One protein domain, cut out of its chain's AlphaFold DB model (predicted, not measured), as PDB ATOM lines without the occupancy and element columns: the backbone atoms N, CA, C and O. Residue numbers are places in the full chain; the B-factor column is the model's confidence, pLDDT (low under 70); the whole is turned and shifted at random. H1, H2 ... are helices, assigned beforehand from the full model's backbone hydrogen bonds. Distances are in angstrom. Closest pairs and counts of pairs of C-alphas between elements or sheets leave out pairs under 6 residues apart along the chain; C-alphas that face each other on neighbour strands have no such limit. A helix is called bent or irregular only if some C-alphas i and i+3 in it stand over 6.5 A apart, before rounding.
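AT A GLANCE: This is residues 47 to 256 of the 260 residues of the protein "DotU domain-containing protein" of Variovorax sp. KBW07 (UniProt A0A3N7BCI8). H3 and H5 lie side by side in the middle, with H4 along one side of the pair and the shorter H8 along the other, a core of nearly parallel helices. H2 crosses one end of H3 and H4, H6 packs on H5, H7, H10 and H11 pack on H8, and H12 packs on residues 81 to 85 of H3. The printed part has 210 residues with twelve named helices, H1 to H12 in order, and no named strand: all helix. It is compact, with a radius of gyration of the C-alphas of 16.8 A, and spans 53 by 37 by 34 A.

HOW THE PARTS SIT: Start at H1, residues 47 to 50, which touches H2, residues 56 to 64; the closest C-alphas, Ala 50 and Pro 56, are 4.7 A apart. H2 is about perpendicular, at 74 degrees, to H3, residues 68 to 85, and touches it, closest C-alphas Val 62 and Pro 68, 4.7 A. H3 is irregular, with C-alphas 72 and 75 7.6 A apart and a kink of 53 degrees near residue 75. H4, residues 92 to 112, makes a hairpin with H3, closest C-alphas Ala 72 and Phe 106, 5.9 A. H5, residues 117 to 142, touches H3 the same way at a shallow tilt of 7 degrees, closest C-alphas Leu 80 and Leu 131, 5.7 A. H6, residues 155 to 160, makes a hairpin with H5, closest C-alphas Cys 128 and Ala 156, 5.0 A. H7, residues 165 to 177, and H8, residues 184 to 195, complete an up and down bundle of H3, H4, H5, H7 and H8, each running against the one before. H9, residues 200 to 203, touches H10, residues 208 to 226, only at the corner. H10 touches H8, closest C-alphas Leu 184 and Val 223, 6.2 A. H11, residues 233 to 243, makes a hairpin with H12, residues 247 to 254, closest C-alphas Ala 237 and Ala 254, 5.6 A. O i to N i+4 pairs are all within hydrogen-bond range in H2, H5, H6, H8, H10, H11 and H12, against 12 of 14 in H3, 16 of 17 in H4 and 8 of 9 in H7; H1 and H9 are too short.

IN THESE COORDINATES: Find C-alpha 47 at (177.129, 158.772, 157.859), where H1 begins. From first to last C-alpha H3 measures 24.9 A, H4 29.9 A, H5 37.8 A and H10 26.5 A. H12 ends at C-alpha 254, (159.241, 182.714, 150.764).

THE WHOLE: The C-alphas farthest apart, Arg 48 and Pro 206, are 54.2 A apart. The printed part has no cut; its long link is residues 143 to 154. Low-confidence residues include 138 to 150 and 244 to 256.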
ATOM      1  N   GLN A  47     178.139 159.145 156.859       67.19
ATOM      2  CA  GLN A  47     177.129 158.772 157.859       67.19
ATOM      3  C   GLN A  47     177.770 158.342 159.187       67.19
ATOM      4  O   GLN A  47     177.262 158.660 160.259       67.19
ATOM      5  N   ARG A  48     178.905 157.629 159.133       68.25
ATOM      6  CA  ARG A  48     179.654 157.244 160.336       68.25
ATOM      7  C   ARG A  48     180.263 158.457 161.038       68.25
ATOM      8  O   ARG A  48     180.157 158.535 162.255       68.25
ATOM      9  N   LEU A  49     180.866 159.382 160.289       67.56
ATOM     10  CA  LEU A  49     181.389 160.638 160.839       67.56
ATOM     11  C   LEU A  49     180.270 161.476 161.467       67.56
ATOM     12  O   LEU A  49     180.449 161.994 162.563       67.56
ATOM     13  N   ALA A  50     179.097 161.522 160.832       66.88
ATOM     14  CA  ALA A  50     177.962 162.264 161.355       66.88
ATOM     15  C   ALA A  50     177.507 161.774 162.731       66.88
ATOM     16  O   ALA A  50     177.260 162.584 163.613       66.88
ATOM     17  N   ARG A  51     177.499 160.457 162.968       72.00
ATOM     18  CA  ARG A  51     177.153 159.870 164.280       72.00
ATOM     19  C   ARG A  51     178.109 160.248 165.414       72.00
ATOM     20  O   ARG A  51     177.761 160.043 166.570       72.00
ATOM     21  N   LEU A  52     179.311 160.726 165.091       76.38
ATOM     22  CA  LEU A  52     180.302 161.175 166.072       76.38
ATOM     23  C   LEU A  52     180.208 162.682 166.340       76.38
ATOM     24  O   LEU A  52     180.788 163.155 167.316       76.38
ATOM     25  N   SER A  53     179.493 163.424 165.490       79.75
ATOM     26  CA  SER A  53     179.231 164.842 165.700       79.75
ATOM     27  C   SER A  53     178.241 165.033 166.850       79.75
ATOM     28  O   SER A  53     177.309 164.236 166.997       79.75
ATOM     29  N   PRO A  54     178.366 166.119 167.633       80.19
ATOM     30  CA  PRO A  54     177.327 166.521 168.577       80.19
ATOM     31  C   PRO A  54     175.988 166.866 167.894       80.19
ATOM     32  O   PRO A  54     174.978 166.986 168.583       80.19
ATOM     33  N   GLN A  55     175.961 167.031 166.563       88.00
ATOM     34  CA  GLN A  55     174.775 167.391 165.776       88.00
ATOM     35  C   GLN A  55     174.624 166.491 164.524       88.00
ATOM     36  O   GLN A  55     174.765 166.970 163.395       88.00
ATOM     37  N   PRO A  56     174.325 165.187 164.689       85.81
ATOM     38  CA  PRO A  56     174.380 164.203 163.606       85.81
ATOM     39  C   PRO A  56     173.419 164.506 162.451       85.81
ATOM     40  O   PRO A  56     173.839 164.514 161.294       85.81
ATOM     41  N   ASP A  57     172.151 164.801 162.746       89.81
ATOM     42  CA  ASP A  57     171.129 165.035 161.716       89.81
ATOM     43  C   ASP A  57     171.400 166.319 160.924       89.81
ATOM     44  O   ASP A  57     171.273 166.352 159.699       89.81
ATOM     45  N   ARG A  58     171.856 167.370 161.614       92.00
ATOM     46  CA  ARG A  58     172.244 168.634 160.977       92.00
ATOM     47  C   ARG A  58     173.446 168.436 160.062       92.00
ATOM     48  O   ARG A  58     173.445 168.933 158.944       92.00
ATOM     49  N   LEU A  59     174.456 167.692 160.505       91.88
ATOM     50  CA  LEU A  59     175.634 167.416 159.688       91.88
ATOM     51  C   LEU A  59     175.289 166.584 158.444       91.88
ATOM     52  O   LEU A  59     175.803 166.859 157.364       91.88
ATOM     53  N   VAL A  60     174.382 165.613 158.569       90.19
ATOM     54  CA  VAL A  60     173.824 164.858 157.431       90.19
ATOM     55  C   VAL A  60     173.178 165.809 156.419       90.19
ATOM     56  O   VAL A  60     173.496 165.726 155.232       90.19
ATOM     57  N   ALA A  61     172.331 166.738 156.873       90.38
ATOM     58  CA  ALA A  61     171.701 167.727 155.997       90.38
ATOM     59  C   ALA A  61     172.738 168.632 155.309       90.38
ATOM     60  O   ALA A  61     172.707 168.787 154.089       90.38
ATOM     61  N   VAL A  62     173.710 169.151 156.066       91.81
ATOM     62  CA  VAL A  62     174.793 170.010 155.555       91.81
ATOM     63  C   VAL A  62     175.623 169.298 154.485       91.81
ATOM     64  O   VAL A  62     175.894 169.882 153.439       91.81
ATOM     65  N   LEU A  63     175.992 168.034 154.707       89.88
ATOM     66  CA  LEU A  63     176.778 167.243 153.752       89.88
ATOM     67  C   LEU A  63     176.001 166.903 152.473       89.88
ATOM     68  O   LEU A  63     176.611 166.748 151.416       89.88
ATOM     69  N   ALA A  64     174.675 166.780 152.557       89.12
ATOM     70  CA  ALA A  64     173.819 166.540 151.398       89.12
ATOM     71  C   ALA A  64     173.479 167.821 150.623       89.12
ATOM     72  O   ALA A  64     173.074 167.743 149.461       89.12
ATOM     73  N   ALA A  65     173.613 168.994 151.244       88.69
ATOM     74  CA  ALA A  65     173.171 170.251 150.668       88.69
ATOM     75  C   ALA A  65     174.017 170.685 149.466       88.69
ATOM     76  O   ALA A  65     175.228 170.486 149.394       88.69
ATOM     77  N   ARG A  66     173.365 171.373 148.524       85.38
ATOM     78  CA  ARG A  66     174.035 172.000 147.376       85.38
ATOM     79  C   ARG A  66     174.996 173.114 147.798       85.38
ATOM     80  O   ARG A  66     176.018 173.305 147.151       85.38
ATOM     81  N   VAL A  67     174.651 173.844 148.857       89.25
ATOM     82  CA  VAL A  67     175.490 174.895 149.443       89.25
ATOM     83  C   VAL A  67     175.601 174.615 150.946       89.25
ATOM     84  O   VAL A  67     174.774 175.113 151.713       89.25
ATOM     85  N   PRO A  68     176.575 173.789 151.377       92.19
ATOM     86  CA  PRO A  68     176.698 173.347 152.768       92.19
ATOM     87  C   PRO A  68     176.756 174.500 153.773       92.19
ATOM     88  O   PRO A  68     176.167 174.412 154.847       92.19
ATOM     89  N   LEU A  69     177.405 175.613 153.405       95.06
ATOM     90  CA  LEU A  69     177.479 176.806 154.247       95.06
ATOM     91  C   LEU A  69     176.094 177.379 154.580       95.06
ATOM     92  O   LEU A  69     175.837 177.733 155.727       95.06
ATOM     93  N   LEU A  70     175.205 177.466 153.586       94.44
ATOM     94  CA  LEU A  70     173.863 178.019 153.777       94.44
ATOM     95  C   LEU A  70     172.980 177.082 154.587       94.44
ATOM     96  O   LEU A  70     172.245 177.545 155.454       94.44
ATOM     97  N   GLU A  71     173.093 175.775 154.352       94.25
ATOM     98  CA  GLU A  71     172.372 174.785 155.153       94.25
ATOM     99  C   GLU A  71     172.821 174.833 156.615       94.25
ATOM    100  O   GLU A  71     172.000 174.841 157.529       94.25
ATOM    101  N   ALA A  72     174.130 174.953 156.850       95.94
ATOM    102  CA  ALA A  72     174.655 175.129 158.193       95.94
ATOM    103  C   ALA A  72     174.144 176.437 158.814       95.94
ATOM    104  O   ALA A  72     173.767 176.442 159.982       95.94
ATOM    105  N   ALA A  73     174.088 177.531 158.054       96.88
ATOM    106  CA  ALA A  73     173.631 178.838 158.528       96.88
ATOM    107  C   ALA A  73     172.104 178.954 158.704       96.88
ATOM    108  O   ALA A  73     171.649 179.937 159.294       96.88
ATOM    109  N   ARG A  74     171.314 177.979 158.233       94.31
ATOM    110  CA  ARG A  74     169.841 178.028 158.202       94.31
ATOM    111  C   ARG A  74     169.208 178.494 159.524       94.31
ATOM    112  O   ARG A  74     168.454 179.461 159.468       94.31
ATOM    113  N   PRO A  75     169.551 177.961 160.717       94.31
ATOM    114  CA  PRO A  75     168.926 178.422 161.963       94.31
ATOM    115  C   PRO A  75     169.163 179.911 162.278       94.31
ATOM    116  O   PRO A  75     168.289 180.576 162.840       94.31
ATOM    117  N   LEU A  76     170.334 180.443 161.903       95.81
ATOM    118  CA  LEU A  76     170.694 181.854 162.078       95.81
ATOM    119  C   LEU A  76     169.982 182.740 161.044       95.81
ATOM    120  O   LEU A  76     169.518 183.827 161.387       95.81
ATOM    121  N   LEU A  77     169.842 182.270 159.802       93.56
ATOM    122  CA  LEU A  77     169.101 182.967 158.747       93.56
ATOM    123  C   LEU A  77     167.590 182.982 159.026       93.56
ATOM    124  O   LEU A  77     166.955 184.022 158.867       93.56
ATOM    125  N   ASP A  78     167.031 181.889 159.549       90.12
ATOM    126  CA  ASP A  78     165.641 181.833 160.014       90.12
ATOM    127  C   ASP A  78     165.409 182.805 161.175       90.12
ATOM    128  O   ASP A  78     164.383 183.480 161.241       90.12
ATOM    129  N   ALA A  79     166.363 182.908 162.106       89.69
ATOM    130  CA  ALA A  79     166.290 183.896 163.177       89.69
ATOM    131  C   ALA A  79     166.294 185.325 162.624       89.69
ATOM    132  O   ALA A  79     165.469 186.136 163.046       89.69
ATOM    133  N   LEU A  80     167.164 185.613 161.654       89.50
ATOM    134  CA  LEU A  80     167.228 186.909 160.982       89.50
ATOM    135  C   LEU A  80     165.894 187.252 160.299       89.50
ATOM    136  O   LEU A  80     165.344 188.330 160.530       89.50
ATOM    137  N   ALA A  81     165.333 186.309 159.536       86.12
ATOM    138  CA  ALA A  81     164.031 186.444 158.889       86.12
ATOM    139  C   ALA A  81     162.900 186.674 159.905       86.12
ATOM    140  O   ALA A  81     162.095 187.587 159.727       86.12
ATOM    141  N   ARG A  82     162.865 185.924 161.017       83.00
ATOM    142  CA  ARG A  82     161.857 186.106 162.080       83.00
ATOM    143  C   ARG A  82     161.914 187.492 162.718       83.00
ATOM    144  O   ARG A  82     160.866 188.103 162.916       83.00
ATOM    145  N   ILE A  83     163.111 188.011 163.016       81.69
ATOM    146  CA  ILE A  83     163.259 189.357 163.604       81.69
ATOM    147  C   ILE A  83     162.718 190.431 162.645       81.69
ATOM    148  O   ILE A  83     162.152 191.426 163.104       81.69
ATOM    149  N   ARG A  84     162.866 190.231 161.326       77.88
ATOM    150  CA  ARG A  84     162.323 191.132 160.294       77.88
ATOM    151  C   ARG A  84     160.821 191.001 160.103       77.88
ATOM    152  O   ARG A  84     160.141 192.019 160.038       77.88
ATOM    153  N   GLY A  85     160.327 189.773 159.964       69.94
ATOM    154  CA  GLY A  85     158.951 189.491 159.555       69.94
ATOM    155  C   GLY A  85     157.933 189.597 160.684       69.94
ATOM    156  O   GLY A  85     156.766 189.865 160.428       69.94
ATOM    157  N   THR A  86     158.344 189.417 161.943       65.38
ATOM    158  CA  THR A  86     157.418 189.480 163.082       65.38
ATOM    159  C   THR A  86     157.845 190.545 164.088       65.38
ATOM    160  O   THR A  86     158.418 190.229 165.140       65.38
ATOM    161  N   PRO A  87     157.533 191.828 163.832       55.91
ATOM    162  CA  PRO A  87     157.691 192.882 164.822       55.91
ATOM    163  C   PRO A  87     156.686 192.678 165.971       55.91
ATOM    164  O   PRO A  87     155.644 193.308 166.024       55.91
ATOM    165  N   GLY A  88     156.980 191.778 166.917       54.19
ATOM    166  CA  GLY A  88     156.140 191.617 168.118       54.19
ATOM    167  C   GLY A  88     156.257 190.293 168.871       54.19
ATOM    168  O   GLY A  88     156.031 190.270 170.078       54.19
ATOM    169  N   ALA A  89     156.643 189.197 168.216       48.25
ATOM    170  CA  ALA A  89     156.509 187.864 168.805       48.25
ATOM    171  C   ALA A  89     157.820 187.364 169.434       48.25
ATOM    172  O   ALA A  89     158.630 186.712 168.782       48.25
ATOM    173  N   GLY A  90     158.033 187.664 170.717       58.53
ATOM    174  CA  GLY A  90     159.064 187.005 171.529       58.53
ATOM    175  C   GLY A  90     159.872 187.940 172.426       58.53
ATOM    176  O   GLY A  90     160.012 189.135 172.157       58.53
ATOM    177  N   ARG A  91     160.409 187.382 173.516       68.06
ATOM    178  CA  ARG A  91     161.389 188.056 174.373       68.06
ATOM    179  C   ARG A  91     162.735 188.042 173.655       68.06
ATOM    180  O   ARG A  91     163.303 186.972 173.445       68.06
ATOM    181  N   LEU A  92     163.244 189.215 173.288       74.38
ATOM    182  CA  LEU A  92     164.528 189.342 172.590       74.38
ATOM    183  C   LEU A  92     165.691 188.736 173.387       74.38
ATOM    184  O   LEU A  92     166.613 188.206 172.782       74.38
ATOM    185  N   ASP A  93     165.605 188.726 174.719       78.69
ATOM    186  CA  ASP A  93     166.593 188.085 175.596       78.69
ATOM    187  C   ASP A  93     166.677 186.566 175.396       78.69
ATOM    188  O   ASP A  93     167.757 185.981 175.460       78.69
ATOM    189  N   ASP A  94     165.537 185.904 175.176       82.00
ATOM    190  CA  ASP A  94     165.513 184.456 174.965       82.00
ATOM    191  C   ASP A  94     166.054 184.120 173.574       82.00
ATOM    192  O   ASP A  94     166.857 183.200 173.439       82.00
ATOM    193  N   LEU A  95     165.702 184.927 172.566       84.38
ATOM    194  CA  LEU A  95     166.296 184.830 171.234       84.38
ATOM    195  C   LEU A  95     167.812 185.047 171.281       84.38
ATOM    196  O   LEU A  95     168.559 184.270 170.694       84.38
ATOM    197  N   HIS A  96     168.270 186.069 172.002       87.62
ATOM    198  CA  HIS A  96     169.689 186.340 172.196       87.62
ATOM    199  C   HIS A  96     170.402 185.149 172.845       87.62
ATOM    200  O   HIS A  96     171.402 184.676 172.307       87.62
ATOM    201  N   ARG A  97     169.843 184.585 173.924       88.94
ATOM    202  CA  ARG A  97     170.382 183.379 174.573       88.94
ATOM    203  C   ARG A  97     170.475 182.208 173.597       88.94
ATOM    204  O   ARG A  97     171.502 181.539 173.557       88.94
ATOM    205  N   THR A  98     169.442 181.979 172.788       91.31
ATOM    206  CA  THR A  98     169.473 180.949 171.741       91.31
ATOM    207  C   THR A  98     170.597 181.210 170.740       91.31
ATOM    208  O   THR A  98     171.366 180.299 170.448       91.31
ATOM    209  N   LEU A  99     170.754 182.444 170.260       93.44
ATOM    210  CA  LEU A  99     171.788 182.803 169.285       93.44
ATOM    211  C   LEU A  99     173.211 182.660 169.844       93.44
ATOM    212  O   LEU A  99     174.106 182.227 169.122       93.44
ATOM    213  N   MET A 100     173.412 182.932 171.135       93.81
ATOM    214  CA  MET A 100     174.692 182.712 171.818       93.81
ATOM    215  C   MET A 100     175.124 181.238 171.821       93.81
ATOM    216  O   MET A 100     176.320 180.955 171.807       93.81
ATOM    217  N   HIS A 101     174.173 180.299 171.818       95.25
ATOM    218  CA  HIS A 101     174.457 178.869 171.662       95.25
ATOM    219  C   HIS A 101     174.536 178.444 170.193       95.25
ATOM    220  O   HIS A 101     175.339 177.580 169.837       95.25
ATOM    221  N   GLU A 102     173.726 179.062 169.336       96.75
ATOM    222  CA  GLU A 102     173.612 178.687 167.930       96.75
ATOM    223  C   GLU A 102     174.848 179.076 167.109       96.75
ATOM    224  O   GLU A 102     175.252 178.324 166.226       96.75
ATOM    225  N   VAL A 103     175.508 180.201 167.410       96.81
ATOM    226  CA  VAL A 103     176.726 180.620 166.689       96.81
ATOM    227  C   VAL A 103     177.866 179.592 166.835       96.81
ATOM    228  O   VAL A 103     178.393 179.155 165.807       96.81
ATOM    229  N   PRO A 104     178.229 179.118 168.047       96.81
ATOM    230  CA  PRO A 104     179.176 178.010 168.199       96.81
ATOM    231  C   PRO A 104     178.706 176.705 167.542       96.81
ATOM    232  O   PRO A 104     179.517 175.986 166.957       96.81
ATOM    233  N   ALA A 105     177.405 176.396 167.604       96.69
ATOM    234  CA  ALA A 105     176.844 175.195 166.983       96.69
ATOM    235  C   ALA A 105     176.987 175.217 165.451       96.69
ATOM    236  O   ALA A 105     177.374 174.207 164.858       96.69
ATOM    237  N   PHE A 106     176.747 176.375 164.827       97.75
ATOM    238  CA  PHE A 106     177.003 176.641 163.412       97.75
ATOM    239  C   PHE A 106     178.483 176.441 163.058       97.75
ATOM    240  O   PHE A 106     178.803 175.746 162.094       97.75
ATOM    241  N   GLN A 107     179.399 177.009 163.846       96.25
ATOM    242  CA  GLN A 107     180.837 176.865 163.594       96.25
ATOM    243  C   GLN A 107     181.277 175.399 163.695       96.25
ATOM    244  O   GLN A 107     181.988 174.915 162.815       96.25
ATOM    245  N   SER A 108     180.807 174.681 164.719       95.62
ATOM    246  CA  SER A 108     181.111 173.263 164.932       95.62
ATOM    247  C   SER A 108     180.619 172.387 163.781       95.62
ATOM    248  O   SER A 108     181.391 171.578 163.274       95.62
ATOM    249  N   VAL A 109     179.375 172.559 163.315       95.62
ATOM    250  CA  VAL A 109     178.866 171.729 162.209       95.62
ATOM    251  C   VAL A 109     179.588 172.031 160.892       95.62
ATOM    252  O   VAL A 109     179.840 171.119 160.108       95.62
ATOM    253  N   CYS A 110     179.988 173.286 160.657       93.69
ATOM    254  CA  CYS A 110     180.794 173.637 159.488       93.69
ATOM    255  C   CYS A 110     182.186 172.989 159.527       93.69
ATOM    256  O   CYS A 110     182.680 172.539 158.491       93.69
ATOM    257  N   GLN A 111     182.810 172.931 160.710       93.12
ATOM    258  CA  GLN A 111     184.095 172.253 160.908       93.12
ATOM    259  C   GLN A 111     183.966 170.750 160.640       93.12
ATOM    260  O   GLN A 111     184.769 170.195 159.888       93.12
ATOM    261  N   ASP A 112     182.924 170.107 161.171       91.62
ATOM    262  CA  ASP A 112     182.667 168.684 160.927       91.62
ATOM    263  C   ASP A 112     182.386 168.396 159.440       91.62
ATOM    264  O   ASP A 112     182.799 167.362 158.903       91.62
ATOM    265  N   ALA A 113     181.741 169.341 158.745       90.88
ATOM    266  CA  ALA A 113     181.516 169.305 157.300       90.88
ATOM    267  C   ALA A 113     182.770 169.637 156.464       90.88
ATOM    268  O   ALA A 113     182.710 169.596 155.235       90.88
ATOM    269  N   ARG A 114     183.913 169.920 157.107       91.88
ATOM    270  CA  ARG A 114     185.203 170.269 156.484       91.88
ATOM    271  C   ARG A 114     185.174 171.541 155.633       91.88
ATOM    272  O   ARG A 114     185.914 171.642 154.655       91.88
ATOM    273  N   LEU A 115     184.353 172.521 156.007       90.81
ATOM    274  CA  LEU A 115     184.449 173.864 155.432       90.81
ATOM    275  C   LEU A 115     185.735 174.554 155.908       90.81
ATOM    276  O   LEU A 115     186.225 174.282 157.007       90.81
ATOM    277  N   SER A 116     186.301 175.435 155.078       90.88
ATOM    278  CA  SER A 116     187.537 176.137 155.435       90.88
ATOM    279  C   SER A 116     187.321 177.057 156.634       90.88
ATOM    280  O   SER A 116     186.265 177.674 156.790       90.88
ATOM    281  N   TYR A 117     188.342 177.172 157.480       86.50
ATOM    282  CA  TYR A 117     188.277 178.003 158.680       86.50
ATOM    283  C   TYR A 117     187.959 179.467 158.342       86.50
ATOM    284  O   TYR A 117     187.143 180.100 159.012       86.50
ATOM    285  N   GLU A 118     188.538 179.985 157.261       86.56
ATOM    286  CA  GLU A 118     188.326 181.348 156.778       86.56
ATOM    287  C   GLU A 118     186.872 181.578 156.362       86.56
ATOM    288  O   GLU A 118     186.296 182.617 156.686       86.56
ATOM    289  N   CYS A 119     186.255 180.590 155.702       90.25
ATOM    290  CA  CYS A 119     184.847 180.642 155.322       90.25
ATOM    291  C   CYS A 119     183.941 180.662 156.561       90.25
ATOM    292  O   CYS A 119     183.038 181.493 156.657       90.25
ATOM    293  N   ILE A 120     184.231 179.813 157.550       92.75
ATOM    294  CA  ILE A 120     183.470 179.736 158.806       92.75
ATOM    295  C   ILE A 120     183.555 181.054 159.582       92.75
ATOM    296  O   ILE A 120     182.537 181.554 160.074       92.75
ATOM    297  N   LEU A 121     184.756 181.630 159.684       90.31
ATOM    298  CA  LEU A 121     184.986 182.888 160.387       90.31
ATOM    299  C   LEU A 121     184.256 184.048 159.697       90.31
ATOM    300  O   LEU A 121     183.520 184.782 160.359       90.31
ATOM    301  N   ALA A 122     184.400 184.169 158.374       92.12
ATOM    302  CA  ALA A 122     183.744 185.200 157.573       92.12
ATOM    303  C   ALA A 122     182.211 185.096 157.641       92.12
ATOM    304  O   ALA A 122     181.534 186.094 157.887       92.12
ATOM    305  N   ALA A 123     181.656 183.892 157.493       96.06
ATOM    306  CA  ALA A 123     180.216 183.666 157.562       96.06
ATOM    307  C   ALA A 123     179.642 183.971 158.953       96.06
ATOM    308  O   ALA A 123     178.631 184.663 159.060       96.06
ATOM    309  N   SER A 124     180.308 183.509 160.020       95.31
ATOM    310  CA  SER A 124     179.910 183.813 161.401       95.31
ATOM    311  C   SER A 124     179.922 185.322 161.663       95.31
ATOM    312  O   SER A 124     178.989 185.853 162.263       95.31
ATOM    313  N   TYR A 125     180.937 186.035 161.169       94.31
ATOM    314  CA  TYR A 125     181.013 187.490 161.288       94.31
ATOM    315  C   TYR A 125     179.841 188.195 160.589       94.31
ATOM    316  O   TYR A 125     179.185 189.053 161.192       94.31
ATOM    317  N   VAL A 126     179.537 187.802 159.346       94.69
ATOM    318  CA  VAL A 126     178.414 188.349 158.569       94.69
ATOM    319  C   VAL A 126     177.081 188.098 159.275       94.69
ATOM    320  O   VAL A 126     176.295 189.029 159.435       94.69
ATOM    321  N   LEU A 127     176.840 186.874 159.749       96.00
ATOM    322  CA  LEU A 127     175.597 186.491 160.426       96.00
ATOM    323  C   LEU A 127     175.406 187.232 161.754       96.00
ATOM    324  O   LEU A 127     174.338 187.797 161.987       96.00
ATOM    325  N   CYS A 128     176.439 187.283 162.602       93.50
ATOM    326  CA  CYS A 128     176.400 188.015 163.871       93.50
ATOM    327  C   CYS A 128     176.104 189.501 163.650       93.50
ATOM    328  O   CYS A 128     175.255 190.071 164.333       93.50
ATOM    329  N   THR A 129     176.765 190.109 162.663       91.62
ATOM    330  CA  THR A 129     176.547 191.517 162.321       91.62
ATOM    331  C   THR A 129     175.133 191.761 161.800       91.62
ATOM    332  O   THR A 129     174.474 192.703 162.237       91.62
ATOM    333  N   ALA A 130     174.650 190.905 160.896       92.88
ATOM    334  CA  ALA A 130     173.312 191.015 160.330       92.88
ATOM    335  C   ALA A 130     172.229 190.917 161.415       92.88
ATOM    336  O   ALA A 130     171.314 191.740 161.455       92.88
ATOM    337  N   LEU A 131     172.358 189.946 162.324       92.19
ATOM    338  CA  LEU A 131     171.444 189.751 163.450       92.19
ATOM    339  C   LEU A 131     171.441 190.953 164.399       92.19
ATOM    340  O   LEU A 131     170.367 191.423 164.772       92.19
ATOM    341  N   ASP A 132     172.619 191.479 164.749       89.19
ATOM    342  CA  ASP A 132     172.740 192.662 165.608       89.19
ATOM    343  C   ASP A 132     172.087 193.901 164.988       89.19
ATOM    344  O   ASP A 132     171.384 194.647 165.675       89.19
ATOM    345  N   GLU A 133     172.310 194.127 163.693       88.88
ATOM    346  CA  GLU A 133     171.748 195.269 162.976       88.88
ATOM    347  C   GLU A 133     170.223 195.172 162.891       88.88
ATOM    348  O   GLU A 133     169.505 196.110 163.245       88.88
ATOM    349  N   VAL A 134     169.711 194.018 162.468       86.88
ATOM    350  CA  VAL A 134     168.276 193.799 162.299       86.88
ATOM    351  C   VAL A 134     167.536 193.849 163.639       86.88
ATOM    352  O   VAL A 134     166.480 194.485 163.721       86.88
ATOM    353  N   ALA A 135     168.095 193.264 164.702       85.25
ATOM    354  CA  ALA A 135     167.524 193.345 166.047       85.25
ATOM    355  C   ALA A 135     167.544 194.777 166.599       85.25
ATOM    356  O   ALA A 135     166.531 195.251 167.121       85.25
ATOM    357  N   GLY A 136     168.656 195.502 166.426       81.81
ATOM    358  CA  GLY A 136     168.760 196.909 166.822       81.81
ATOM    359  C   GLY A 136     167.753 197.803 166.093       81.81
ATOM    360  O   GLY A 136     167.130 198.675 166.700       81.81
ATOM    361  N   ASN A 137     167.525 197.550 164.804       76.81
ATOM    362  CA  ASN A 137     166.582 198.316 163.989       76.81
ATOM    363  C   ASN A 137     165.124 198.013 164.343       76.81
ATOM    364  O   ASN A 137     164.313 198.936 164.414       76.81
ATOM    365  N   SER A 138     164.803 196.744 164.615       68.56
ATOM    366  CA  SER A 138     163.474 196.320 165.077       68.56
ATOM    367  C   SER A 138     163.077 197.030 166.380       68.56
ATOM    368  O   SER A 138     161.932 197.445 166.547       68.56
ATOM    369  N   LEU A 139     164.039 197.275 167.278       58.22
ATOM    370  CA  LEU A 139     163.819 198.009 168.529       58.22
ATOM    371  C   LEU A 139     163.548 199.504 168.340       58.22
ATOM    372  O   LEU A 139     162.691 200.057 169.028       58.22
ATOM    373  N   LEU A 140     164.231 200.163 167.402       54.31
ATOM    374  CA  LEU A 140     163.974 201.576 167.096       54.31
ATOM    375  C   LEU A 140     162.566 201.789 166.519       54.31
ATOM    376  O   LEU A 140     161.943 202.804 166.814       54.31
ATOM    377  N   GLY A 141     162.034 200.812 165.777       49.28
ATOM    378  CA  GLY A 141     160.632 200.813 165.345       49.28
ATOM    379  C   GLY A 141     159.626 200.667 166.498       49.28
ATOM    380  O   GLY A 141     158.497 201.129 166.381       49.28
ATOM    381  N   ARG A 142     160.036 200.079 167.634       51.59
ATOM    382  CA  ARG A 142     159.197 199.842 168.829       51.59
ATOM    383  C   ARG A 142     159.210 200.971 169.857       51.59
ATOM    384  O   ARG A 142     158.326 201.015 170.710       51.59
ATOM    385  N   ALA A 143     160.169 201.896 169.788       51.34
ATOM    386  CA  ALA A 143     160.217 203.059 170.681       51.34
ATOM    387  C   ALA A 143     158.971 203.967 170.560       51.34
ATOM    388  O   ALA A 143     158.747 204.804 171.430       51.34
ATOM    389  N   ALA A 144     158.144 203.770 169.525       47.38
ATOM    390  CA  ALA A 144     156.868 204.452 169.345       47.38
ATOM    391  C   ALA A 144     155.707 203.886 170.197       47.38
ATOM    392  O   ALA A 144     154.782 204.638 170.480       47.38
ATOM    393  N   GLU A 145     155.733 202.616 170.641       47.59
ATOM    394  CA  GLU A 145     154.514 201.960 171.174       47.59
ATOM    395  C   GLU A 145     154.690 201.078 172.427       47.59
ATOM    396  O   GLU A 145     153.823 200.263 172.721       47.59
ATOM    397  N   SER A 146     155.720 201.316 173.253       51.69
ATOM    398  CA  SER A 146     155.947 200.657 174.564       51.69
ATOM    399  C   SER A 146     156.768 199.358 174.497       51.69
ATOM    400  O   SER A 146     156.339 198.374 173.910       51.69
ATOM    401  N   ALA A 147     157.946 199.335 175.145       49.03
ATOM    402  CA  ALA A 147     158.424 198.235 176.006       49.03
ATOM    403  C   ALA A 147     159.929 198.331 176.331       49.03
ATOM    404  O   ALA A 147     160.776 198.544 175.471       49.03
ATOM    405  N   LYS A 148     160.239 198.031 177.597       53.09
ATOM    406  CA  LYS A 148     161.542 197.831 178.264       53.09
ATOM    407  C   LYS A 148     162.451 196.719 177.681       53.09
ATOM    408  O   LYS A 148     163.219 196.131 178.438       53.09
ATOM    409  N   GLN A 149     162.354 196.355 176.402       57.03
ATOM    410  CA  GLN A 149     163.231 195.321 175.836       57.03
ATOM    411  C   GLN A 149     164.433 195.951 175.142       57.03
ATOM    412  O   GLN A 149     164.284 196.743 174.216       57.03
ATOM    413  N   THR A 150     165.625 195.575 175.593       63.12
ATOM    414  CA  THR A 150     166.899 196.039 175.047       63.12
ATOM    415  C   THR A 150     167.608 194.842 174.429       63.12
ATOM    416  O   THR A 150     167.702 193.796 175.059       63.12
ATOM    417  N   TRP A 151     168.148 194.990 173.220       75.75
ATOM    418  CA  TRP A 151     169.081 194.017 172.650       75.75
ATOM    419  C   TRP A 151     170.417 194.143 173.389       75.75
ATOM    420  O   TRP A 151     171.298 194.915 173.003       75.75
ATOM    421  N   THR A 152     170.531 193.470 174.533       65.88
ATOM    422  CA  THR A 152     171.742 193.489 175.359       65.88
ATOM    423  C   THR A 152     172.692 192.377 174.938       65.88
ATOM    424  O   THR A 152     172.281 191.228 174.849       65.88
ATOM    425  N   GLY A 153     173.973 192.705 174.737       73.94
ATOM    426  CA  GLY A 153     175.015 191.708 174.463       73.94
ATOM    427  C   GLY A 153     175.213 191.362 172.986       73.94
ATOM    428  O   GLY A 153     175.294 190.188 172.654       73.94
ATOM    429  N   ARG A 154     175.314 192.366 172.105       86.06
ATOM    430  CA  ARG A 154     175.560 192.193 170.659       86.06
ATOM    431  C   ARG A 154     176.533 191.045 170.320       86.06
ATOM    432  O   ARG A 154     177.603 190.927 170.928       86.06
ATOM    433  N   LEU A 155     176.167 190.243 169.325       90.06
ATOM    434  CA  LEU A 155     176.871 189.029 168.914       90.06
ATOM    435  C   LEU A 155     178.231 189.337 168.273       90.06
ATOM    436  O   LEU A 155     179.225 188.700 168.616       90.06
ATOM    437  N   ALA A 156     178.312 190.326 167.380       87.56
ATOM    438  CA  ALA A 156     179.555 190.665 166.683       87.56
ATOM    439  C   ALA A 156     180.664 191.160 167.640       87.56
ATOM    440  O   ALA A 156     181.780 190.642 167.558       87.56
ATOM    441  N   PRO A 157     180.395 192.046 168.623       87.62
ATOM    442  CA  PRO A 157     181.363 192.365 169.671       87.62
ATOM    443  C   PRO A 157     181.783 191.156 170.505       87.62
ATOM    444  O   PRO A 157     182.950 191.056 170.868       87.62
ATOM    445  N   HIS A 158     180.849 190.252 170.821       88.75
ATOM    446  CA  HIS A 158     181.131 189.091 171.663       88.75
ATOM    447  C   HIS A 158     182.044 188.075 170.965       88.75
ATOM    448  O   HIS A 158     183.051 187.665 171.536       88.75
ATOM    449  N   PHE A 159     181.708 187.687 169.732       87.19
ATOM    450  CA  PHE A 159     182.420 186.632 169.005       87.19
ATOM    451  C   PHE A 159     183.612 187.139 168.188       87.19
ATOM    452  O   PHE A 159     184.553 186.383 167.964       87.19
ATOM    453  N   HIS A 160     183.588 188.401 167.748       86.19
ATOM    454  CA  HIS A 160     184.569 188.945 166.797       86.19
ATOM    455  C   HIS A 160     185.267 190.218 167.289       86.19
ATOM    456  O   HIS A 160     186.132 190.748 166.596       86.19
ATOM    457  N   GLY A 161     184.905 190.737 168.467       81.50
ATOM    458  CA  GLY A 161     185.471 191.981 169.000       81.50
ATOM    459  C   GLY A 161     185.105 193.232 168.193       81.50
ATOM    460  O   GLY A 161     185.658 194.303 168.443       81.50
ATOM    461  N   ASP A 162     184.180 193.124 167.233       79.38
ATOM    462  CA  ASP A 162     183.802 194.225 166.353       79.38
ATOM    463  C   ASP A 162     182.528 194.923 166.842       79.38
ATOM    464  O   ASP A 162     181.430 194.372 166.838       79.38
ATOM    465  N   SER A 163     182.679 196.183 167.248       70.06
ATOM    466  CA  SER A 163     181.582 197.043 167.703       70.06
ATOM    467  C   SER A 163     180.968 197.919 166.610       70.06
ATOM    468  O   SER A 163     179.923 198.535 166.861       70.06
ATOM    469  N   LYS A 164     181.572 197.938 165.415       65.81
ATOM    470  CA  LYS A 164     181.229 198.782 164.258       65.81
ATOM    471  C   LYS A 164     180.737 197.955 163.053       65.81
ATOM    472  O   LYS A 164     180.893 198.384 161.912       65.81
ATOM    473  N   GLY A 165     180.118 196.797 163.314       60.56
ATOM    474  CA  GLY A 165     179.859 195.725 162.338       60.56
ATOM    475  C   GLY A 165     179.302 196.130 160.964       60.56
ATOM    476  O   GLY A 165     179.675 195.535 159.958       60.56
ATOM    477  N   GLY A 166     178.483 197.184 160.871       67.31
ATOM    478  CA  GLY A 166     177.884 197.617 159.602       67.31
ATOM    479  C   GLY A 166     178.875 198.050 158.508       67.31
ATOM    480  O   GLY A 166     178.503 198.051 157.341       67.31
ATOM    481  N   GLU A 167     180.122 198.409 158.836       76.06
ATOM    482  CA  GLU A 167     181.155 198.756 157.840       76.06
ATOM    483  C   GLU A 167     181.949 197.526 157.374       76.06
ATOM    484  O   GLU A 167     182.238 197.363 156.185       76.06
ATOM    485  N   GLY A 168     182.297 196.635 158.306       78.62
ATOM    486  CA  GLY A 168     183.169 195.504 158.003       78.62
ATOM    487  C   GLY A 168     182.508 194.459 157.105       78.62
ATOM    488  O   GLY A 168     183.204 193.842 156.299       78.62
ATOM    489  N   VAL A 169     181.175 194.324 157.133       86.25
ATOM    490  CA  VAL A 169     180.440 193.460 156.188       86.25
ATOM    491  C   VAL A 169     180.617 193.931 154.744       86.25
ATOM    492  O   VAL A 169     180.925 193.118 153.878       86.25
ATOM    493  N   PHE A 170     180.500 195.230 154.459       88.06
ATOM    494  CA  PHE A 170     180.674 195.741 153.090       88.06
ATOM    495  C   PHE A 170     182.142 195.775 152.651       88.06
ATOM    496  O   PHE A 170     182.433 195.594 151.470       88.06
ATOM    497  N   ARG A 171     183.081 195.910 153.591       87.12
ATOM    498  CA  ARG A 171     184.511 195.710 153.319       87.12
ATOM    499  C   ARG A 171     184.828 194.272 152.930       87.12
ATOM    500  O   ARG A 171     185.529 194.039 151.946       87.12
ATOM    501  N   LEU A 172     184.287 193.310 153.675       88.31
ATOM    502  CA  LEU A 172     184.389 191.897 153.333       88.31
ATOM    503  C   LEU A 172     183.746 191.626 151.967       88.31
ATOM    504  O   LEU A 172     184.353 190.943 151.149       88.31
ATOM    505  N   LEU A 173     182.581 192.217 151.679       90.12
ATOM    506  CA  LEU A 173     181.931 192.098 150.371       90.12
ATOM    507  C   LEU A 173     182.857 192.566 149.249       90.12
ATOM    508  O   LEU A 173     183.082 191.822 148.297       90.12
ATOM    509  N   GLY A 174     183.427 193.768 149.397       88.31
ATOM    510  CA  GLY A 174     184.396 194.336 148.464       88.31
ATOM    511  C   GLY A 174     185.563 193.385 148.210       88.31
ATOM    512  O   GLY A 174     185.918 193.140 147.064       88.31
ATOM    513  N   TYR A 175     186.111 192.756 149.252       89.00
ATOM    514  CA  TYR A 175     187.172 191.758 149.099       89.00
ATOM    515  C   TYR A 175     186.717 190.511 148.317       89.00
ATOM    516  O   TYR A 175     187.390 190.095 147.372       89.00
ATOM    517  N   LEU A 176     185.565 189.931 148.662       88.38
ATOM    518  CA  LEU A 176     185.088 188.672 148.074       88.38
ATOM    519  C   LEU A 176     184.728 188.805 146.586       88.38
ATOM    520  O   LEU A 176     184.970 187.876 145.810       88.38
ATOM    521  N   VAL A 177     184.207 189.962 146.158       89.81
ATOM    522  CA  VAL A 177     183.837 190.191 144.748       89.81
ATOM    523  C   VAL A 177     185.037 190.268 143.800       89.81
ATOM    524  O   VAL A 177     184.849 190.114 142.597       89.81
ATOM    525  N   HIS A 178     186.269 190.436 144.303       88.00
ATOM    526  CA  HIS A 178     187.479 190.390 143.465       88.00
ATOM    527  C   HIS A 178     187.786 188.977 142.951       88.00
ATOM    528  O   HIS A 178     188.367 188.817 141.878       88.00
ATOM    529  N   LYS A 179     187.396 187.946 143.707       86.88
ATOM    530  CA  LYS A 179     187.572 186.530 143.352       86.88
ATOM    531  C   LYS A 179     186.241 185.794 143.508       86.88
ATOM    532  O   LYS A 179     186.108 184.933 144.377       86.88
ATOM    533  N   PRO A 180     185.228 186.118 142.691       87.38
ATOM    534  CA  PRO A 180     183.866 185.667 142.943       87.38
ATOM    535  C   PRO A 180     183.718 184.152 142.836       87.38
ATOM    536  O   PRO A 180     182.996 183.559 143.625       87.38
ATOM    537  N   GLN A 181     184.449 183.517 141.913       87.81
ATOM    538  CA  GLN A 181     184.418 182.064 141.717       87.81
ATOM    539  C   GLN A 181     184.954 181.292 142.930       87.81
ATOM    540  O   GLN A 181     184.447 180.221 143.242       87.81
ATOM    541  N   GLU A 182     185.932 181.854 143.646       88.75
ATOM    542  CA  GLU A 182     186.490 181.262 144.871       88.75
ATOM    543  C   GLU A 182     185.572 181.488 146.087       88.75
ATOM    544  O   GLU A 182     185.682 180.785 147.085       88.75
ATOM    545  N   ASN A 183     184.649 182.454 146.003       90.75
ATOM    546  CA  ASN A 183     183.877 182.959 147.139       90.75
ATOM    547  C   ASN A 183     182.354 182.825 146.971       90.75
ATOM    548  O   ASN A 183     181.605 183.475 147.700       90.75
ATOM    549  N   LEU A 184     181.872 182.000 146.032       93.00
ATOM    550  CA  LEU A 184     180.441 181.915 145.704       93.00
ATOM    551  C   LEU A 184     179.557 181.576 146.910       93.00
ATOM    552  O   LEU A 184     178.492 182.164 147.046       93.00
ATOM    553  N   ASP A 185     179.993 180.675 147.792       92.94
ATOM    554  CA  ASP A 185     179.220 180.288 148.981       92.94
ATOM    555  C   ASP A 185     179.030 181.468 149.945       92.94
ATOM    556  O   ASP A 185     177.916 181.719 150.407       92.94
ATOM    557  N   LEU A 186     180.097 182.233 150.202       94.88
ATOM    558  CA  LEU A 186     180.030 183.435 151.033       94.88
ATOM    559  C   LEU A 186     179.233 184.544 150.348       94.88
ATOM    560  O   LEU A 186     178.408 185.178 150.994       94.88
ATOM    561  N   LEU A 187     179.432 184.772 149.050       95.56
ATOM    562  CA  LEU A 187     178.683 185.790 148.312       95.56
ATOM    563  C   LEU A 187     177.181 185.466 148.253       95.56
ATOM    564  O   LEU A 187     176.361 186.380 148.345       95.56
ATOM    565  N   GLU A 188     176.806 184.186 148.165       94.94
ATOM    566  CA  GLU A 188     175.406 183.746 148.250       94.94
ATOM    567  C   GLU A 188     174.818 183.998 149.647       94.94
ATOM    568  O   GLU A 188     173.703 184.505 149.774       94.94
ATOM    569  N   LEU A 189     175.587 183.742 150.711       95.94
ATOM    570  CA  LEU A 189     175.196 184.123 152.072       95.94
ATOM    571  C   LEU A 189     175.017 185.642 152.200       95.94
ATOM    572  O   LEU A 189     174.064 186.109 152.824       95.94
ATOM    573  N   MET A 190     175.914 186.420 151.597       94.56
ATOM    574  CA  MET A 190     175.868 187.877 151.654       94.56
ATOM    575  C   MET A 190     174.645 188.446 150.942       94.56
ATOM    576  O   MET A 190     173.977 189.311 151.503       94.56
ATOM    577  N   ILE A 191     174.297 187.953 149.747       94.69
ATOM    578  CA  ILE A 191     173.084 188.433 149.074       94.69
ATOM    579  C   ILE A 191     171.820 188.065 149.858       94.69
ATOM    580  O   ILE A 191     170.905 188.882 149.922       94.69
ATOM    581  N   LEU A 192     171.797 186.911 150.537       93.56
ATOM    582  CA  LEU A 192     170.694 186.531 151.423       93.56
ATOM    583  C   LEU A 192     170.542 187.503 152.597       93.56
ATOM    584  O   LEU A 192     169.451 188.026 152.808       93.56
ATOM    585  N   VAL A 193     171.610 187.814 153.340       93.44
ATOM    586  CA  VAL A 193     171.492 188.761 154.469       93.44
ATOM    587  C   VAL A 193     171.152 190.184 154.004       93.44
ATOM    588  O   VAL A 193     170.396 190.886 154.675       93.44
ATOM    589  N   LEU A 194     171.633 190.603 152.827       92.19
ATOM    590  CA  LEU A 194     171.269 191.889 152.223       92.19
ATOM    591  C   LEU A 194     169.790 191.921 151.806       92.19
ATOM    592  O   LEU A 194     169.116 192.934 152.014       92.19
ATOM    593  N   ALA A 195     169.270 190.827 151.244       90.25
ATOM    594  CA  ALA A 195     167.853 190.668 150.920       90.25
ATOM    595  C   ALA A 195     166.977 190.661 152.183       90.25
ATOM    596  O   ALA A 195     165.902 191.251 152.196       90.25
ATOM    597  N   LEU A 196     167.488 190.113 153.289       88.00
ATOM    598  CA  LEU A 196     166.847 190.145 154.607       88.00
ATOM    599  C   LEU A 196     166.952 191.512 155.315       88.00
ATOM    600  O   LEU A 196     166.492 191.665 156.443       88.00
ATOM    601  N   GLY A 197     167.479 192.546 154.655       85.81
ATOM    602  CA  GLY A 197     167.360 193.929 155.122       85.81
ATOM    603  C   GLY A 197     168.546 194.456 155.921       85.81
ATOM    604  O   GLY A 197     168.374 195.409 156.678       85.81
ATOM    605  N   VAL A 198     169.733 193.869 155.747       88.81
ATOM    606  CA  VAL A 198     170.992 194.513 156.149       88.81
ATOM    607  C   VAL A 198     171.272 195.703 155.226       88.81
ATOM    608  O   VAL A 198     171.255 195.578 153.998       88.81
ATOM    609  N   GLU A 199     171.537 196.860 155.825       88.88
ATOM    610  CA  GLU A 199     171.829 198.129 155.151       88.88
ATOM    611  C   GLU A 199     173.220 198.668 155.528       88.88
ATOM    612  O   GLU A 199     173.875 199.320 154.711       88.88
ATOM    613  N   GLY A 200     173.685 198.395 156.751       87.31
ATOM    614  CA  GLY A 200     174.954 198.849 157.317       87.31
ATOM    615  C   GLY A 200     175.190 200.346 157.136       87.31
ATOM    616  O   GLY A 200     174.325 201.176 157.432       87.31
ATOM    617  N   ILE A 201     176.377 200.708 156.638       84.19
ATOM    618  CA  ILE A 201     176.761 202.115 156.419       84.19
ATOM    619  C   ILE A 201     175.830 202.855 155.448       84.19
ATOM    620  O   ILE A 201     175.661 204.070 155.566       84.19
ATOM    621  N   TYR A 202     175.180 202.142 154.520       88.75
ATOM    622  CA  TYR A 202     174.327 202.751 153.500       88.75
ATOM    623  C   TYR A 202     172.995 203.256 154.055       88.75
ATOM    624  O   TYR A 202     172.349 204.077 153.408       88.75
ATOM    625  N   ARG A 203     172.595 202.842 155.262       86.12
ATOM    626  CA  ARG A 203     171.375 203.348 155.905       86.12
ATOM    627  C   ARG A 203     171.408 204.858 156.135       86.12
ATOM    628  O   ARG A 203     170.408 205.539 155.933       86.12
ATOM    629  N   ASN A 204     172.560 205.367 156.567       85.38
ATOM    630  CA  ASN A 204     172.740 206.772 156.942       85.38
ATOM    631  C   ASN A 204     173.483 207.582 155.869       85.38
ATOM    632  O   ASN A 204     173.706 208.778 156.047       85.38
ATOM    633  N   ALA A 205     173.897 206.940 154.774       84.69
ATOM    634  CA  ALA A 205     174.654 207.589 153.713       84.69
ATOM    635  C   ALA A 205     173.745 208.434 152.799       84.69
ATOM    636  O   ALA A 205     172.621 208.020 152.484       84.69
ATOM    637  N   PRO A 206     174.229 209.585 152.294       84.38
ATOM    638  CA  PRO A 206     173.527 210.322 151.247       84.38
ATOM    639  C   PRO A 206     173.375 209.427 150.009       84.38
ATOM    640  O   PRO A 206     174.319 208.761 149.597       84.38
ATOM    641  N   ASN A 207     172.171 209.364 149.431       86.38
ATOM    642  CA  ASN A 207     171.827 208.435 148.341       86.38
ATOM    643  C   ASN A 207     172.061 206.939 148.659       86.38
ATOM    644  O   ASN A 207     172.042 206.102 147.751       86.38
ATOM    645  N   GLY A 208     172.221 206.580 149.936       88.19
ATOM    646  CA  GLY A 208     172.635 205.247 150.366       88.19
ATOM    647  C   GLY A 208     171.682 204.131 149.947       88.19
ATOM    648  O   GLY A 208     172.136 203.087 149.494       88.19
ATOM    649  N   ARG A 209     170.363 204.379 149.944       88.62
ATOM    650  CA  ARG A 209     169.366 203.423 149.421       88.62
ATOM    651  C   ARG A 209     169.628 203.049 147.958       88.62
ATOM    652  O   ARG A 209     169.577 201.875 147.604       88.62
ATOM    653  N   ARG A 210     169.924 204.037 147.105       88.56
ATOM    654  CA  ARG A 210     170.203 203.812 145.677       88.56
ATOM    655  C   ARG A 210     171.522 203.065 145.487       88.56
ATOM    656  O   ARG A 210     171.592 202.164 144.658       88.56
ATOM    657  N   ALA A 211     172.549 203.429 146.253       90.00
ATOM    658  CA  ALA A 211     173.834 202.734 146.231       90.00
ATOM    659  C   ALA A 211     173.688 201.267 146.672       90.00
ATOM    660  O   ALA A 211     174.136 200.365 145.967       90.00
ATOM    661  N   LEU A 212     172.975 201.023 147.773       91.12
ATOM    662  CA  LEU A 212     172.704 199.684 148.285       91.12
ATOM    663  C   LEU A 212     171.915 198.830 147.287       91.12
ATOM    664  O   LEU A 212     172.240 197.661 147.106       91.12
ATOM    665  N   HIS A 213     170.915 199.406 146.612       90.88
ATOM    666  CA  HIS A 213     170.174 198.708 145.558       90.88
ATOM    667  C   HIS A 213     171.100 198.240 144.430       90.88
ATOM    668  O   HIS A 213     171.098 197.063 144.084       90.88
ATOM    669  N   ARG A 214     171.967 199.129 143.923       91.06
ATOM    670  CA  ARG A 214     172.947 198.777 142.881       91.06
ATOM    671  C   ARG A 214     173.892 197.665 143.335       91.06
ATOM    672  O   ARG A 214     174.169 196.751 142.566       91.06
ATOM    673  N   ILE A 215     174.365 197.717 144.582       92.25
ATOM    674  CA  ILE A 215     175.228 196.673 145.154       92.25
ATOM    675  C   ILE A 215     174.486 195.335 145.206       92.25
ATOM    676  O   ILE A 215     175.029 194.319 144.775       92.25
ATOM    677  N   LYS A 216     173.237 195.328 145.685       93.44
ATOM    678  CA  LYS A 216     172.392 194.129 145.721       93.44
ATOM    679  C   LYS A 216     172.219 193.522 144.324       93.44
ATOM    680  O   LYS A 216     172.444 192.327 144.163       93.44
ATOM    681  N   GLU A 217     171.902 194.332 143.314       92.25
ATOM    682  CA  GLU A 217     171.755 193.881 141.918       92.25
ATOM    683  C   GLU A 217     173.054 193.300 141.344       92.25
ATOM    684  O   GLU A 217     173.039 192.251 140.690       92.25
ATOM    685  N   GLN A 218     174.188 193.958 141.602       92.69
ATOM    686  CA  GLN A 218     175.504 193.515 141.140       92.69
ATOM    687  C   GLN A 218     175.891 192.173 141.761       92.69
ATOM    688  O   GLN A 218     176.266 191.248 141.038       92.69
ATOM    689  N   VAL A 219     175.771 192.044 143.084       93.38
ATOM    690  CA  VAL A 219     176.105 190.804 143.799       93.38
ATOM    691  C   VAL A 219     175.143 189.686 143.407       93.38
ATOM    692  O   VAL A 219     175.601 188.584 143.114       93.38
ATOM    693  N   TYR A 220     173.838 189.960 143.319       94.00
ATOM    694  CA  TYR A 220     172.852 188.988 142.841       94.00
ATOM    695  C   TYR A 220     173.237 188.440 141.465       94.00
ATOM    696  O   TYR A 220     173.372 187.230 141.299       94.00
ATOM    697  N   SER A 221     173.494 189.327 140.500       92.75
ATOM    698  CA  SER A 221     173.854 188.940 139.132       92.75
ATOM    699  C   SER A 221     175.144 188.118 139.096       92.75
ATOM    700  O   SER A 221     175.216 187.090 138.420       92.75
ATOM    701  N   LEU A 222     176.151 188.540 139.865       92.81
ATOM    702  CA  LEU A 222     177.446 187.875 139.967       92.81
ATOM    703  C   LEU A 222     177.312 186.437 140.483       92.81
ATOM    704  O   LEU A 222     177.860 185.509 139.883       92.81
ATOM    705  N   VAL A 223     176.560 186.244 141.570       92.56
ATOM    706  CA  VAL A 223     176.366 184.918 142.171       92.56
ATOM    707  C   VAL A 223     175.441 184.061 141.312       92.56
ATOM    708  O   VAL A 223     175.757 182.895 141.075       92.56
ATOM    709  N   TYR A 224     174.351 184.620 140.777       91.88
ATOM    710  CA  TYR A 224     173.417 183.900 139.910       91.88
ATOM    711  C   TYR A 224     174.132 183.306 138.690       91.88
ATOM    712  O   TYR A 224     174.034 182.102 138.428       91.88
ATOM    713  N   ILE A 225     174.931 184.120 137.988       91.62
ATOM    714  CA  ILE A 225     175.743 183.670 136.848       91.62
ATOM    715  C   ILE A 225     176.789 182.647 137.307       91.62
ATOM    716  O   ILE A 225     176.917 181.587 136.690       91.62
ATOM    717  N   GLY A 226     177.488 182.906 138.419       89.81
ATOM    718  CA  GLY A 226     178.482 181.985 138.984       89.81
ATOM    719  C   GLY A 226     177.916 180.610 139.359       89.81
ATOM    720  O   GLY A 226     178.587 179.592 139.205       89.81
ATOM    721  N   ARG A 227     176.644 180.542 139.769       88.06
ATOM    722  CA  ARG A 227     175.928 179.289 140.070       88.06
ATOM    723  C   ARG A 227     175.316 178.609 138.842       88.06
ATOM    724  O   ARG A 227     174.684 177.556 138.976       88.06
ATOM    725  N   GLY A 228     175.550 179.155 137.649       87.75
ATOM    726  CA  GLY A 228     175.121 178.592 136.370       87.75
ATOM    727  C   GLY A 228     173.800 179.143 135.839       87.75
ATOM    728  O   GLY A 228     173.262 178.556 134.902       87.75
ATOM    729  N   GLY A 229     173.271 180.222 136.426       85.94
ATOM    730  CA  GLY A 229     172.144 180.988 135.890       85.94
ATOM    731  C   GLY A 229     170.863 180.183 135.694       85.94
ATOM    732  O   GLY A 229     170.137 180.407 134.730       85.94
ATOM    733  N   THR A 230     170.625 179.189 136.553       85.06
ATOM    734  CA  THR A 230     169.420 178.358 136.493       85.06
ATOM    735  C   THR A 230     168.392 178.895 137.487       85.06
ATOM    736  O   THR A 230     168.718 178.956 138.678       85.06
ATOM    737  N   PRO A 231     167.170 179.239 137.040       85.12
ATOM    738  CA  PRO A 231     166.084 179.602 137.939       85.12
ATOM    739  C   PRO A 231     165.824 178.499 138.966       85.12
ATOM    740  O   PRO A 231     165.926 177.306 138.669       85.12
ATOM    741  N   SER A 232     165.534 178.902 140.196       85.81
ATOM    742  CA  SER A 232     165.162 178.008 141.293       85.81
ATOM    743  C   SER A 232     164.300 178.782 142.288       85.81
ATOM    744  O   SER A 232     164.460 180.007 142.342       85.81
ATOM    745  N   PRO A 233     163.484 178.107 143.121       86.50
ATOM    746  CA  PRO A 233     162.659 178.776 144.129       86.50
ATOM    747  C   PRO A 233     163.457 179.751 145.004       86.50
ATOM    748  O   PRO A 233     163.027 180.877 145.233       86.50
ATOM    749  N   ARG A 234     164.689 179.383 145.385       86.31
ATOM    750  CA  ARG A 234     165.605 180.262 146.125       86.31
ATOM    751  C   ARG A 234     165.916 181.560 145.394       86.31
ATOM    752  O   ARG A 234     165.870 182.627 145.995       86.31
ATOM    753  N   TRP A 235     166.273 181.476 144.115       89.44
ATOM    754  CA  TRP A 235     166.633 182.657 143.328       89.44
ATOM    755  C   TRP A 235     165.432 183.575 143.119       89.44
ATOM    756  O   TRP A 235     165.566 184.784 143.278       89.44
ATOM    757  N   GLU A 236     164.256 183.001 142.866       87.94
ATOM    758  CA  GLU A 236     162.999 183.748 142.752       87.94
ATOM    759  C   GLU A 236     162.618 184.426 144.076       87.94
ATOM    760  O   GLU A 236     162.214 185.589 144.086       87.94
ATOM    761  N   ALA A 237     162.799 183.734 145.204       86.81
ATOM    762  CA  ALA A 237     162.579 184.282 146.537       86.81
ATOM    763  C   ALA A 237     163.545 185.431 146.864       86.81
ATOM    764  O   ALA A 237     163.111 186.478 147.346       86.81
ATOM    765  N   ILE A 238     164.843 185.273 146.569       87.69
ATOM    766  CA  ILE A 238     165.838 186.344 146.736       87.69
ATOM    767  C   ILE A 238     165.452 187.543 145.871       87.69
ATOM    768  O   ILE A 238     165.409 188.664 146.369       87.69
ATOM    769  N   GLU A 239     165.136 187.330 144.595       88.62
ATOM    770  CA  GLU A 239     164.747 188.406 143.684       88.62
ATOM    771  C   GLU A 239     163.505 189.161 144.181       88.62
ATOM    772  O   GLU A 239     163.466 190.390 144.114       88.62
ATOM    773  N   ARG A 240     162.518 188.449 144.741       87.00
ATOM    774  CA  ARG A 240     161.326 189.051 145.352       87.00
ATOM    775  C   ARG A 240     161.681 189.918 146.558       87.00
ATOM    776  O   ARG A 240     161.301 191.086 146.596       87.00
ATOM    777  N   LEU A 241     162.490 189.401 147.486       85.38
ATOM    778  CA  LEU A 241     162.970 190.160 148.651       85.38
ATOM    779  C   LEU A 241     163.803 191.391 148.270       85.38
ATOM    780  O   LEU A 241     163.822 192.377 149.002       85.38
ATOM    781  N   LEU A 242     164.521 191.340 147.146       85.44
ATOM    782  CA  LEU A 242     165.301 192.475 146.655       85.44
ATOM    783  C   LEU A 242     164.426 193.575 146.036       85.44
ATOM    784  O   LEU A 242     164.841 194.734 146.048       85.44
ATOM    785  N   LYS A 243     163.247 193.223 145.505       80.25
ATOM    786  CA  LYS A 243     162.311 194.148 144.843       80.25
ATOM    787  C   LYS A 243     161.270 194.746 145.787       80.25
ATOM    788  O   LYS A 243     160.814 195.860 145.542       80.25
ATOM    789  N   GLU A 244     160.852 194.006 146.808       68.81
ATOM    790  CA  GLU A 244     159.723 194.400 147.647       68.81
ATOM    791  C   GLU A 244     160.146 195.190 148.890       68.81
ATOM    792  O   GLU A 244     160.958 194.747 149.701       68.81
ATOM    793  N   ASP A 245     159.509 196.347 149.091       58.12
ATOM    794  CA  ASP A 245     159.648 197.142 150.316       58.12
ATOM    795  C   ASP A 245     158.886 196.511 151.512       58.12
ATOM    796  O   ASP A 245     159.024 196.971 152.648       58.12
ATOM    797  N   HIS A 246     158.058 195.477 151.291       58.94
ATOM    798  CA  HIS A 246     157.160 194.861 152.287       58.94
ATOM    799  C   HIS A 246     157.614 193.449 152.685       58.94
ATOM    800  O   HIS A 246     156.932 192.449 152.491       58.94
ATOM    801  N   LEU A 247     158.796 193.378 153.301       64.25
ATOM    802  CA  LEU A 247     159.476 192.126 153.654       64.25
ATOM    803  C   LEU A 247     158.653 191.162 154.532       64.25
ATOM    804  O   LEU A 247     158.914 189.966 154.501       64.25
ATOM    805  N   ALA A 248     157.695 191.636 155.333       60.25
ATOM    806  CA  ALA A 248     156.944 190.771 156.250       60.25
ATOM    807  C   ALA A 248     156.026 189.774 155.519       60.25
ATOM    808  O   ALA A 248     156.024 188.591 155.863       60.25
ATOM    809  N   ASP A 249     155.321 190.233 154.484       57.06
ATOM    810  CA  ASP A 249     154.409 189.397 153.697       57.06
ATOM    811  C   ASP A 249     155.211 188.386 152.866       57.06
ATOM    812  O   ASP A 249     154.953 187.180 152.914       57.06
ATOM    813  N   VAL A 250     156.296 188.856 152.240       61.25
ATOM    814  CA  VAL A 250     157.212 188.023 151.449       61.25
ATOM    815  C   VAL A 250     157.878 186.940 152.282       61.25
ATOM    816  O   VAL A 250     157.998 185.812 151.820       61.25
ATOM    817  N   LEU A 251     158.323 187.240 153.506       64.81
ATOM    818  CA  LEU A 251     159.008 186.252 154.342       64.81
ATOM    819  C   LEU A 251     158.079 185.122 154.795       64.81
ATOM    820  O   LEU A 251     158.556 184.004 154.980       64.81
ATOM    821  N   SER A 252     156.775 185.379 154.936       63.00
ATOM    822  CA  SER A 252     155.799 184.337 155.277       63.00
ATOM    823  C   SER A 252     155.610 183.316 154.148       63.00
ATOM    824  O   SER A 252     155.485 182.121 154.415       63.00
ATOM    825  N   GLU A 253     155.680 183.766 152.893       60.03
ATOM    826  CA  GLU A 253     155.517 182.927 151.701       60.03
ATOM    827  C   GLU A 253     156.845 182.316 151.229       60.03
ATOM    828  O   GLU A 253     156.895 181.161 150.814       60.03
ATOM    829  N   ALA A 254     157.943 183.069 151.329       60.28
ATOM    830  CA  ALA A 254     159.241 182.714 150.764       60.28
ATOM    831  C   ALA A 254     160.156 181.926 151.717       60.28
ATOM    832  O   ALA A 254     161.201 181.447 151.279       60.28
ATOM    833  N   SER A 255     159.811 181.767 153.003       64.00
ATOM    834  CA  SER A 255     160.688 181.096 153.982       64.00
ATOM    835  C   SER A 255     161.061 179.669 153.572       64.00
ATOM    836  O   SER A 255     162.175 179.236 153.850       64.00
ATOM    837  N   THR A 256     160.160 178.935 152.917       65.62
ATOM    838  CA  THR A 256     160.456 177.577 152.431       65.62
ATOM    839  C   THR A 256     161.352 177.626 151.190       65.62
ATOM    840  O   THR A 256     162.301 176.849 151.068       65.62
TER     841      THR A 256